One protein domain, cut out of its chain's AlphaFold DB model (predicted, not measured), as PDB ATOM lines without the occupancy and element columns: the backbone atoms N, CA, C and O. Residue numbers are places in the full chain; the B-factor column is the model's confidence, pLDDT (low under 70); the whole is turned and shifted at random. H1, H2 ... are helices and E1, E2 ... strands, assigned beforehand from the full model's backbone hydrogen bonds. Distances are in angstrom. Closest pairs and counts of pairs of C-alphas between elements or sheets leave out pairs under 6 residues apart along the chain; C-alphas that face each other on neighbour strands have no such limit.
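This is residues 9 to 70 and 78 to 98 of the 169 residues of an uncharacterized protein of Peltaster fructicola (UniProt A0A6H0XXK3). Little regular structure is present: a small three-stranded sheet and one short helix, H1, that only grazes it, amid long loops, of which residues 17 to 22 stick out. The 83 printed residues run E1, E2, H1, E3; the antiparallel sheet has the order E1, E2, E3. The class is mixed, with 26 residues in named elements. The whole is only just loose, close to compact, with a radius of gyration of the C-alphas of 14.2 A and spans of 38 by 37 by 22 A.

Inner strand E2, residues 39 to 44, is antiparallel to E3, residues 84 to 89, at 153 degrees; N 42 and O 86 are 2.8 A apart, within hydrogen-bond range. E1, residues 28 to 30, forms a hairpin with E2, at 142 degrees; N 30 and O 41 are within hydrogen-bond range at 2.8 A. H1, residues 50 to 60, is on the sheet but only grazes it, with residues 50 to 57; the closest C-alphas of H1 and E3, those of Lys 50 and Met 86, are 7.8 A apart. In H1 every O i to N i+4 pair is within hydrogen-bond range.

E1 begins at C-alpha 28 (116.726, 187.830, 170.953) and is 6.3 A long. E2 measures 15.6 A, H1 15.2 A and E3 17.0 A from first to last C-alpha. E3 ends at C-alpha 89 (102.963, 195.437, 174.188).

The farthest C-alphas, Ser 9 and Tyr 78, are 46.5 A apart. Residues 71 to 77 are not printed, a gap of 18.1 A between C-alphas 70 and 78. The model's pLDDT is under 70 at residue 9 and residues 62 to 70.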
ATOM      1  N   SER A   9      97.608 194.890 152.879       63.62
ATOM      2  CA  SER A   9      96.257 195.378 153.194       63.62
ATOM      3  C   SER A   9      95.729 194.914 154.557       63.62
ATOM      4  O   SER A   9      94.803 195.516 155.091       63.62
ATOM      5  N   GLN A  10      96.325 193.860 155.121       75.19
ATOM      6  CA  GLN A  10      95.876 193.219 156.356       75.19
ATOM      7  C   GLN A  10      96.608 193.737 157.601       75.19
ATOM      8  O   GLN A  10      96.142 193.534 158.723       75.19
ATOM      9  N   ALA A  11      97.741 194.421 157.425       78.12
ATOM     10  CA  ALA A  11      98.498 194.985 158.533       78.12
ATOM     11  C   ALA A  11      97.701 196.089 159.259       78.12
ATOM     12  O   ALA A  11      97.211 197.019 158.615       78.12
ATOM     13  N   PRO A  12      97.629 196.077 160.607       81.88
ATOM     14  CA  PRO A  12      96.919 197.103 161.378       81.88
ATOM     15  C   PRO A  12      97.669 198.451 161.431       81.88
ATOM     16  O   PRO A  12      97.289 199.359 162.170       81.88
ATOM     17  N   PHE A  13      98.762 198.596 160.680       83.88
ATOM     18  CA  PHE A  13      99.599 199.790 160.616       83.88
ATOM     19  C   PHE A  13     100.072 200.052 159.182       83.88
ATOM     20  O   PHE A  13     100.085 199.166 158.332       83.88
ATOM     21  N   ARG A  14     100.501 201.290 158.910       89.38
ATOM     22  CA  ARG A  14     101.058 201.666 157.606       89.38
ATOM     23  C   ARG A  14     102.411 200.985 157.388       89.38
ATOM     24  O   ARG A  14     103.368 201.298 158.096       89.38
ATOM     25  N   VAL A  15     102.482 200.117 156.384       89.06
ATOM     26  CA  VAL A  15     103.713 199.414 155.998       89.06
ATOM     27  C   VAL A  15     104.628 200.323 155.168       89.06
ATOM     28  O   VAL A  15     104.169 201.204 154.430       89.06
ATOM     29  N   GLY A  16     105.941 200.138 155.321       88.88
ATOM     30  CA  GLY A  16     106.960 200.854 154.558       88.88
ATOM     31  C   GLY A  16     107.006 200.437 153.083       88.88
ATOM     32  O   GLY A  16     106.586 199.350 152.706       88.88
ATOM     33  N   GLN A  17     107.547 201.304 152.225       89.75
ATOM     34  CA  GLN A  17     107.699 201.006 150.791       89.75
ATOM     35  C   GLN A  17     108.984 200.231 150.468       89.75
ATOM     36  O   GLN A  17     109.067 199.574 149.434       89.75
ATOM     37  N   LYS A  18     110.000 200.322 151.337       92.44
ATOM     38  CA  LYS A  18     111.284 199.649 151.138       92.44
ATOM     39  C   LYS A  18     111.144 198.174 151.498       92.44
ATOM     40  O   LYS A  18     111.029 197.829 152.668       92.44
ATOM     41  N   GLN A  19     111.195 197.324 150.484       92.31
ATOM     42  CA  GLN A  19     111.077 195.880 150.644       92.31
ATOM     43  C   GLN A  19     112.442 195.281 150.990       92.31
ATOM     44  O   GLN A  19     113.428 195.506 150.285       92.31
ATOM     45  N   VAL A  20     112.493 194.518 152.079       91.38
ATOM     46  CA  VAL A  20     113.672 193.758 152.501       91.38
ATOM     47  C   VAL A  20     113.310 192.282 152.422       91.38
ATOM     48  O   VAL A  20     112.578 191.773 153.260       91.38
ATOM     49  N   TYR A  21     113.794 191.613 151.379       91.81
ATOM     50  CA  TYR A  21     113.466 190.210 151.106       91.81
ATOM     51  C   TYR A  21     114.270 189.228 151.963       91.81
ATOM     52  O   TYR A  21     113.781 188.158 152.304       91.81
ATOM     53  N   LEU A  22     115.512 189.592 152.287       91.44
ATOM     54  CA  LEU A  22     116.474 188.755 153.001       91.44
ATOM     55  C   LEU A  22     117.041 189.568 154.174       91.44
ATOM     56  O   LEU A  22     118.088 190.201 154.024       91.44
ATOM     57  N   PRO A  23     116.310 189.659 155.298       91.88
ATOM     58  CA  PRO A  23     116.792 190.364 156.478       91.88
ATOM     59  C   PRO A  23     118.019 189.655 157.066       91.88
ATOM     60  O   PRO A  23     117.952 188.478 157.405       91.88
ATOM     61  N   ASP A  24     119.126 190.385 157.209       91.81
ATOM     62  CA  ASP A  24     120.356 189.910 157.856       91.81
ATOM     63  C   ASP A  24     120.494 190.542 159.247       91.81
ATOM     64  O   ASP A  24     121.155 191.565 159.446       91.81
ATOM     65  N   PHE A  25     119.749 190.001 160.207       91.88
ATOM     66  CA  PHE A  25     119.874 190.356 161.616       91.88
ATOM     67  C   PHE A  25     119.253 189.281 162.505       91.88
ATOM     68  O   PHE A  25     118.333 188.569 162.107       91.88
ATOM     69  N   SER A  26     119.708 189.222 163.755       91.44
ATOM     70  CA  SER A  26     119.074 188.442 164.812       91.44
ATOM     71  C   SER A  26     118.380 189.360 165.816       91.44
ATOM     72  O   SER A  26     118.845 190.463 166.124       91.44
ATOM     73  N   ILE A  27     117.241 188.899 166.332       91.88
ATOM     74  CA  ILE A  27     116.606 189.488 167.508       91.88
ATOM     75  C   ILE A  27     116.471 188.412 168.580       91.88
ATOM     76  O   ILE A  27     116.093 187.278 168.296       91.88
ATOM     77  N   THR A  28     116.770 188.771 169.825       93.50
ATOM     78  CA  THR A  28     116.726 187.830 170.953       93.50
ATOM     79  C   THR A  28     115.585 188.208 171.878       93.50
ATOM     80  O   THR A  28     115.565 189.329 172.391       93.50
ATOM     81  N   LEU A  29     114.660 187.286 172.134       92.88
ATOM     82  CA  LEU A  29     113.585 187.460 173.108       92.88
ATOM     83  C   LEU A  29     114.112 187.196 174.535       92.88
ATOM     84  O   LEU A  29     114.735 186.172 174.799       92.88
ATOM     85  N   HIS A  30     113.871 188.126 175.464       92.25
ATOM     86  CA  HIS A  30     114.371 188.072 176.844       92.25
ATOM     87  C   HIS A  30     113.274 187.718 177.846       92.25
ATOM     88  O   HIS A  30     112.207 188.333 177.855       92.25
ATOM     89  N   ARG A  31     113.578 186.797 178.766       90.56
ATOM     90  CA  ARG A  31     112.728 186.499 179.924       90.56
ATOM     91  C   ARG A  31     112.898 187.577 180.995       90.56
ATOM     92  O   ARG A  31     113.999 187.776 181.508       90.56
ATOM     93  N   ARG A  32     111.812 188.267 181.357       86.69
ATOM     94  CA  ARG A  32     111.780 189.267 182.439       86.69
ATOM     95  C   ARG A  32     110.614 188.989 183.376       86.69
ATOM     96  O   ARG A  32     109.473 189.027 182.951       86.69
ATOM     97  N   SER A  33     110.914 188.749 184.649       81.88
ATOM     98  CA  SER A  33     109.920 188.406 185.677       81.88
ATOM     99  C   SER A  33     109.088 189.589 186.185       81.88
ATOM    100  O   SER A  33     108.021 189.377 186.739       81.88
ATOM    101  N   HIS A  34     109.573 190.824 186.032       87.50
ATOM    102  CA  HIS A  34     108.915 192.038 186.542       87.50
ATOM    103  C   HIS A  34     107.945 192.681 185.543       87.50
ATOM    104  O   HIS A  34     107.281 193.658 185.877       87.50
ATOM    105  N   LEU A  35     107.919 192.198 184.302       85.69
ATOM    106  CA  LEU A  35     107.013 192.687 183.272       85.69
ATOM    107  C   LEU A  35     105.750 191.824 183.260       85.69
ATOM    108  O   LEU A  35     105.815 190.630 183.543       85.69
ATOM    109  N   GLY A  36     104.606 192.433 182.944       85.81
ATOM    110  CA  GLY A  36     103.352 191.694 182.816       85.81
ATOM    111  C   GLY A  36     103.366 190.747 181.605       85.81
ATOM    112  O   GLY A  36     104.159 190.953 180.685       85.81
ATOM    113  N   PRO A  37     102.451 189.762 181.535       87.88
ATOM    114  CA  PRO A  37     102.387 188.796 180.428       87.88
ATOM    115  C   PRO A  37     102.199 189.428 179.042       87.88
ATOM    116  O   PRO A  37     102.480 188.821 178.020       87.88
ATOM    117  N   ARG A  38     101.710 190.667 178.976       86.62
ATOM    118  CA  ARG A  38     101.533 191.402 177.717       86.62
ATOM    119  C   ARG A  38     102.794 192.110 177.239       86.62
ATOM    120  O   ARG A  38     102.775 192.710 176.174       86.62
ATOM    121  N   HIS A  39     103.886 192.075 177.990       86.31
ATOM    122  CA  HIS A  39     105.104 192.800 177.652       86.31
ATOM    123  C   HIS A  39     106.211 191.825 177.265       86.31
ATOM    124  O   HIS A  39     106.666 191.024 178.078       86.31
ATOM    125  N   ALA A  40     106.710 191.945 176.038       88.88
ATOM    126  CA  ALA A  40     107.858 191.181 175.554       88.88
ATOM    127  C   ALA A  40     109.050 192.109 175.310       88.88
ATOM    128  O   ALA A  40     108.903 193.169 174.701       88.88
ATOM    129  N   THR A  41     110.244 191.728 175.773       91.12
ATOM    130  CA  THR A  41     111.473 192.503 175.548       91.12
ATOM    131  C   THR A  41     112.407 191.782 174.592       91.12
ATOM    132  O   THR A  41     112.770 190.632 174.821       91.12
ATOM    133  N   PHE A  42     112.886 192.506 173.587       93.75
ATOM    134  CA  PHE A  42     113.837 192.028 172.598       93.75
ATOM    135  C   PHE A  42     115.154 192.787 172.704       93.75
ATOM    136  O   PHE A  42     115.171 193.999 172.936       93.75
ATOM    137  N   THR A  43     116.266 192.085 172.511       95.69
ATOM    138  CA  THR A  43     117.528 192.721 172.122       95.69
ATOM    139  C   THR A  43     117.568 192.781 170.606       95.69
ATOM    140  O   THR A  43     117.305 191.780 169.946       95.69
ATOM    141  N   VAL A  44     117.842 193.970 170.078       95.12
ATOM    142  CA  VAL A  44     117.793 194.275 168.645       95.12
ATOM    143  C   VAL A  44     119.093 194.959 168.208       95.12
ATOM    144  O   VAL A  44     119.789 195.536 169.055       95.12
ATOM    145  N   PRO A  45     119.420 194.962 166.902       95.81
ATOM    146  CA  PRO A  45     120.553 195.725 166.390       95.81
ATOM    147  C   PRO A  45     120.464 197.216 166.747       95.81
ATOM    148  O   PRO A  45     119.381 197.797 166.858       95.81
ATOM    149  N   LEU A  46     121.612 197.880 166.901       94.69
ATOM    150  CA  LEU A  46     121.660 199.283 167.339       94.69
ATOM    151  C   LEU A  46     120.920 200.233 166.372       94.69
ATOM    152  O   LEU A  46     120.220 201.157 166.805       94.69
ATOM    153  N   TRP A  47     121.024 199.959 165.069       94.12
ATOM    154  CA  TRP A  47     120.385 200.706 163.981       94.12
ATOM    155  C   TRP A  47     118.897 200.375 163.783       94.12
ATOM    156  O   TRP A  47     118.211 201.080 163.052       94.12
ATOM    157  N   PHE A  48     118.375 199.348 164.456       94.81
ATOM    158  CA  PHE A  48     117.012 198.856 164.259       94.81
ATOM    159  C   PHE A  48     115.972 199.854 164.776       94.81
ATOM    160  O   PHE A  48     116.078 200.311 165.922       94.81
ATOM    161  N   SER A  49     114.976 200.234 163.973       93.88
ATOM    162  CA  SER A  49     113.956 201.200 164.396       93.88
ATOM    163  C   SER A  49     112.757 200.531 165.084       93.88
ATOM    164  O   SER A  49     112.557 199.319 165.020       93.88
ATOM    165  N   LYS A  50     111.931 201.334 165.771       91.06
ATOM    166  CA  LYS A  50     110.685 200.845 166.392       91.06
ATOM    167  C   LYS A  50     109.682 200.355 165.341       91.06
ATOM    168  O   LYS A  50     108.888 199.465 165.627       91.06
ATOM    169  N   LEU A  51     109.706 200.966 164.156       91.81
ATOM    170  CA  LEU A  51     108.839 200.596 163.041       91.81
ATOM    171  C   LEU A  51     109.303 199.272 162.431       91.81
ATOM    172  O   LEU A  51     108.463 198.409 162.217       91.81
ATOM    173  N   ASP A  52     110.617 199.082 162.280       92.75
ATOM    174  CA  ASP A  52     111.191 197.833 161.760       92.75
ATOM    175  C   ASP A  52     110.880 196.652 162.676       92.75
ATOM    176  O   ASP A  52     110.515 195.592 162.191       92.75
ATOM    177  N   LEU A  53     110.951 196.827 164.003       91.38
ATOM    178  CA  LEU A  53     110.587 195.752 164.931       91.38
ATOM    179  C   LEU A  53     109.112 195.379 164.831       91.38
ATOM    180  O   LEU A  53     108.786 194.198 164.837       91.38
ATOM    181  N   ARG A  54     108.222 196.369 164.742       88.06
ATOM    182  CA  ARG A  54     106.787 196.112 164.588       88.06
ATOM    183  C   ARG A  54     106.501 195.378 163.280       88.06
ATOM    184  O   ARG A  54     105.773 194.394 163.294       88.06
ATOM    185  N   ASP A  55     107.076 195.869 162.186       90.06
ATOM    186  CA  ASP A  55     106.913 195.300 160.852       90.06
ATOM    187  C   ASP A  55     107.468 193.874 160.786       90.06
ATOM    188  O   ASP A  55     106.784 192.957 160.342       90.06
ATOM    189  N   TYR A  56     108.663 193.660 161.339       91.56
ATOM    190  CA  TYR A  56     109.308 192.355 161.390       91.56
ATOM    191  C   TYR A  56     108.538 191.353 162.252       91.56
ATOM    192  O   TYR A  56     108.329 190.224 161.822       91.56
ATOM    193  N   LEU A  57     108.069 191.742 163.442       88.75
ATOM    194  CA  LEU A  57     107.266 190.849 164.282       88.75
ATOM    195  C   LEU A  57     105.936 190.470 163.619       88.75
ATOM    196  O   LEU A  57     105.506 189.332 163.759       88.75
ATOM    197  N   PHE A  58     105.313 191.396 162.887       86.75
ATOM    198  CA  PHE A  58     104.061 191.139 162.176       86.75
ATOM    199  C   PHE A  58     104.249 190.237 160.946       86.75
ATOM    200  O   PHE A  58     103.418 189.369 160.699       86.75
ATOM    201  N   HIS A  59     105.325 190.433 160.173       86.12
ATOM    202  CA  HIS A  59     105.544 189.711 158.916       86.12
ATOM    203  C   HIS A  59     106.344 188.406 159.059       86.12
ATOM    204  O   HIS A  59     106.104 187.474 158.296       86.12
ATOM    205  N   ALA A  60     107.323 188.344 159.968       86.50
ATOM    206  CA  ALA A  60     108.281 187.236 160.036       86.50
ATOM    207  C   ALA A  60     107.907 186.152 161.051       86.50
ATOM    208  O   ALA A  60     108.225 184.985 160.833       86.50
ATOM    209  N   TYR A  61     107.257 186.509 162.160       80.75
ATOM    210  CA  TYR A  61     106.913 185.535 163.194       80.75
ATOM    211  C   TYR A  61     105.515 184.954 162.977       80.75
ATOM    212  O   TYR A  61     104.552 185.348 163.624       80.75
ATOM    213  N   ASP A  62     105.480 183.960 162.087       58.97
ATOM    214  CA  ASP A  62     104.938 182.617 162.351       58.97
ATOM    215  C   ASP A  62     106.156 181.658 162.278       58.97
ATOM    216  O   ASP A  62     107.038 181.863 161.438       58.97
ATOM    217  N   PRO A  63     106.337 180.704 163.210       42.31
ATOM    218  CA  PRO A  63     107.658 180.366 163.742       42.31
ATOM    219  C   PRO A  63     108.602 179.718 162.717       42.31
ATOM    220  O   PRO A  63     108.340 178.633 162.202       42.31
ATOM    221  N   SER A  64     109.773 180.329 162.518       29.61
ATOM    222  CA  SER A  64     110.927 179.687 161.887       29.61
ATOM    223  C   SER A  64     112.199 179.951 162.700       29.61
ATOM    224  O   SER A  64     112.380 181.005 163.310       29.61
ATOM    225  N   TYR A  65     113.029 178.915 162.809       32.50
ATOM    226  CA  TYR A  65     114.174 178.827 163.714       32.50
ATOM    227  C   TYR A  65     115.440 179.303 162.996       32.50
ATOM    228  O   TYR A  65     115.713 178.829 161.894       32.50
ATOM    229  N   LEU A  66     116.248 180.163 163.625       33.00
ATOM    230  CA  LEU A  66     117.579 180.530 163.123       33.00
ATOM    231  C   LEU A  66     118.620 180.559 164.251       33.00
ATOM    232  O   LEU A  66     118.330 180.925 165.388       33.00
ATOM    233  N   LYS A  67     119.819 180.090 163.893       28.83
ATOM    234  CA  LYS A  67     120.989 179.802 164.737       28.83
ATOM    235  C   LYS A  67     121.859 181.052 164.925       28.83
ATOM    236  O   LYS A  67     121.938 181.877 164.021       28.83
ATOM    237  N   GLU A  68     122.553 181.145 166.059       33.72
ATOM    238  CA  GLU A  68     123.545 182.191 166.351       33.72
ATOM    239  C   GLU A  68     124.981 181.655 166.186       33.72
ATOM    240  O   GLU A  68     125.268 180.520 166.574       33.72
ATOM    241  N   ASP A  69     125.876 182.496 165.659       32.03
ATOM    242  CA  ASP A  69     127.325 182.270 165.613       32.03
ATOM    243  C   ASP A  69     128.028 182.995 166.772       32.03
ATOM    244  O   ASP A  69     127.712 184.140 167.105       32.03
ATOM    245  N   TYR A  70     129.035 182.350 167.367       34.12
ATOM    246  CA  TYR A  70     129.854 182.925 168.436       34.12
ATOM    247  C   TYR A  70     131.179 183.453 167.880       34.12
ATOM    248  O   TYR A  70     132.013 182.682 167.406       34.12
ATOM    249  N   TYR A  78     138.545 197.498 175.175       83.06
ATOM    250  CA  TYR A  78     137.643 198.196 174.271       83.06
ATOM    251  C   TYR A  78     136.269 198.284 174.927       83.06
ATOM    252  O   TYR A  78     135.832 197.357 175.612       83.06
ATOM    253  N   ARG A  79     135.576 199.406 174.722       85.62
ATOM    254  CA  ARG A  79     134.194 199.552 175.172       85.62
ATOM    255  C   ARG A  79     133.303 198.704 174.262       85.62
ATOM    256  O   ARG A  79     133.234 199.025 173.079       85.62
ATOM    257  N   PRO A  80     132.584 197.687 174.766       87.94
ATOM    258  CA  PRO A  80     131.682 196.913 173.926       87.94
ATOM    259  C   PRO A  80     130.606 197.809 173.298       87.94
ATOM    260  O   PRO A  80     130.277 198.889 173.806       87.94
ATOM    261  N   GLN A  81     130.054 197.350 172.178       90.00
ATOM    262  CA  GLN A  81     128.953 198.035 171.508       90.00
ATOM    263  C   GLN A  81     127.751 198.169 172.455       90.00
ATOM    264  O   GLN A  81     127.465 197.283 173.262       90.00
ATOM    265  N   SER A  82     127.047 199.299 172.372       93.38
ATOM    266  CA  SER A  82     125.858 199.536 173.193       93.38
ATOM    267  C   SER A  82     124.738 198.568 172.789       93.38
ATOM    268  O   SER A  82     124.394 198.476 171.612       93.38
ATOM    269  N   ILE A  83     124.139 197.878 173.760       94.31
ATOM    270  CA  ILE A  83     123.049 196.923 173.516       94.31
ATOM    271  C   ILE A  83     121.714 197.671 173.511       94.31
ATOM    272  O   ILE A  83     121.331 198.272 174.519       94.31
ATOM    273  N   LYS A  84     120.981 197.610 172.395       96.06
ATOM    274  CA  LYS A  84     119.647 198.206 172.276       96.06
ATOM    275  C   LYS A  84     118.578 197.188 172.658       96.06
ATOM    276  O   LYS A  84     118.531 196.089 172.113       96.06
ATOM    277  N   ARG A  85     117.704 197.565 173.593       94.69
ATOM    278  CA  ARG A  85     116.563 196.747 174.018       94.69
ATOM    279  C   ARG A  85     115.261 197.467 173.709       94.69
ATOM    280  O   ARG A  85     115.154 198.666 173.951       94.69
ATOM    281  N   MET A  86     114.283 196.733 173.197       92.69
ATOM    282  CA  MET A  86     112.947 197.241 172.905       92.69
ATOM    283  C   MET A  86     111.908 196.377 173.604       92.69
ATOM    284  O   MET A  86     111.998 195.156 173.559       92.69
ATOM    285  N   THR A  87     110.924 197.012 174.236       90.31
ATOM    286  CA  THR A  87     109.771 196.328 174.829       90.31
ATOM    287  C   THR A  87     108.538 196.614 173.985       90.31
ATOM    288  O   THR A  87     108.308 197.763 173.600       90.31
ATOM    289  N   VAL A  88     107.772 195.569 173.688       88.31
ATOM    290  CA  VAL A  88     106.544 195.615 172.895       88.31
ATOM    291  C   VAL A  88     105.378 195.179 173.774       88.31
ATOM    292  O   VAL A  88     105.527 194.272 174.593       88.31
ATOM    293  N   GLU A  89     104.240 195.843 173.604       85.25
ATOM    294  CA  GLU A  89     102.963 195.437 174.188       85.25
ATOM    295  C   GLU A  89     102.229 194.538 173.198       85.25
ATOM    296  O   GLU A  89     101.999 194.922 172.051       85.25
ATOM    297  N   LEU A  90     101.920 193.327 173.640       84.06
ATOM    298  CA  LEU A  90     101.244 192.287 172.887       84.06
ATOM    299  C   LEU A  90      99.740 192.349 173.161       84.06
ATOM    300  O   LEU A  90      99.301 192.589 174.289       84.06
ATOM    301  N   GLU A  91      98.942 192.083 172.130       83.81
ATOM    302  CA  GLU A  91      97.489 191.953 172.266       83.81
ATOM    303  C   GLU A  91      97.128 190.735 173.132       83.81
ATOM    304  O   GLU A  91      96.392 190.845 174.124       83.81
ATOM    305  N   SER A  92      97.727 189.591 172.790       83.12
ATOM    306  CA  SER A  92      97.616 188.339 173.535       83.12
ATOM    307  C   SER A  92      98.723 188.230 174.588       83.12
ATOM    308  O   SER A  92      99.875 188.557 174.291       83.12
ATOM    309  N   PRO A  93      98.411 187.783 175.817       89.06
ATOM    310  CA  PRO A  93      99.428 187.550 176.832       89.06
ATOM    311  C   PRO A  93     100.339 186.386 176.426       89.06
ATOM    312  O   PRO A  93      99.886 185.382 175.882       89.06
ATOM    313  N   PHE A  94     101.623 186.521 176.729       87.12
ATOM    314  CA  PHE A  94     102.639 185.499 176.561       87.12
ATOM    315  C   PHE A  94     103.335 185.255 177.899       87.12
ATOM    316  O   PHE A  94     103.947 186.156 178.478       87.12
ATOM    317  N   GLU A  95     103.267 184.017 178.380       90.56
ATOM    318  CA  GLU A  95     103.970 183.581 179.581       90.56
ATOM    319  C   GLU A  95     105.102 182.629 179.213       90.56
ATOM    320  O   GLU A  95     104.956 181.722 178.392       90.56
ATOM    321  N   TRP A  96     106.261 182.844 179.832       89.94
ATOM    322  CA  TRP A  96     107.398 181.957 179.646       89.94
ATOM    323  C   TRP A  96     107.164 180.628 180.357       89.94
ATOM    324  O   TRP A  96     106.742 180.647 181.515       89.94
ATOM    325  N   PRO A  97     107.552 179.495 179.747       92.31
ATOM    326  CA  PRO A  97     107.514 178.221 180.442       92.31
ATOM    327  C   PRO A  97     108.391 178.254 181.700       92.31
ATOM    328  O   PRO A  97     109.413 178.959 181.793       92.31
ATOM    329  N   GLU A  98     107.990 177.476 182.696       91.88
ATOM    330  CA  GLU A  98     108.817 177.242 183.871       91.88
ATOM    331  C   GLU A  98     110.151 176.608 183.454       91.88
ATOM    332  O   GLU A  98     110.196 175.814 182.509       91.88
TER     333      GLU A  98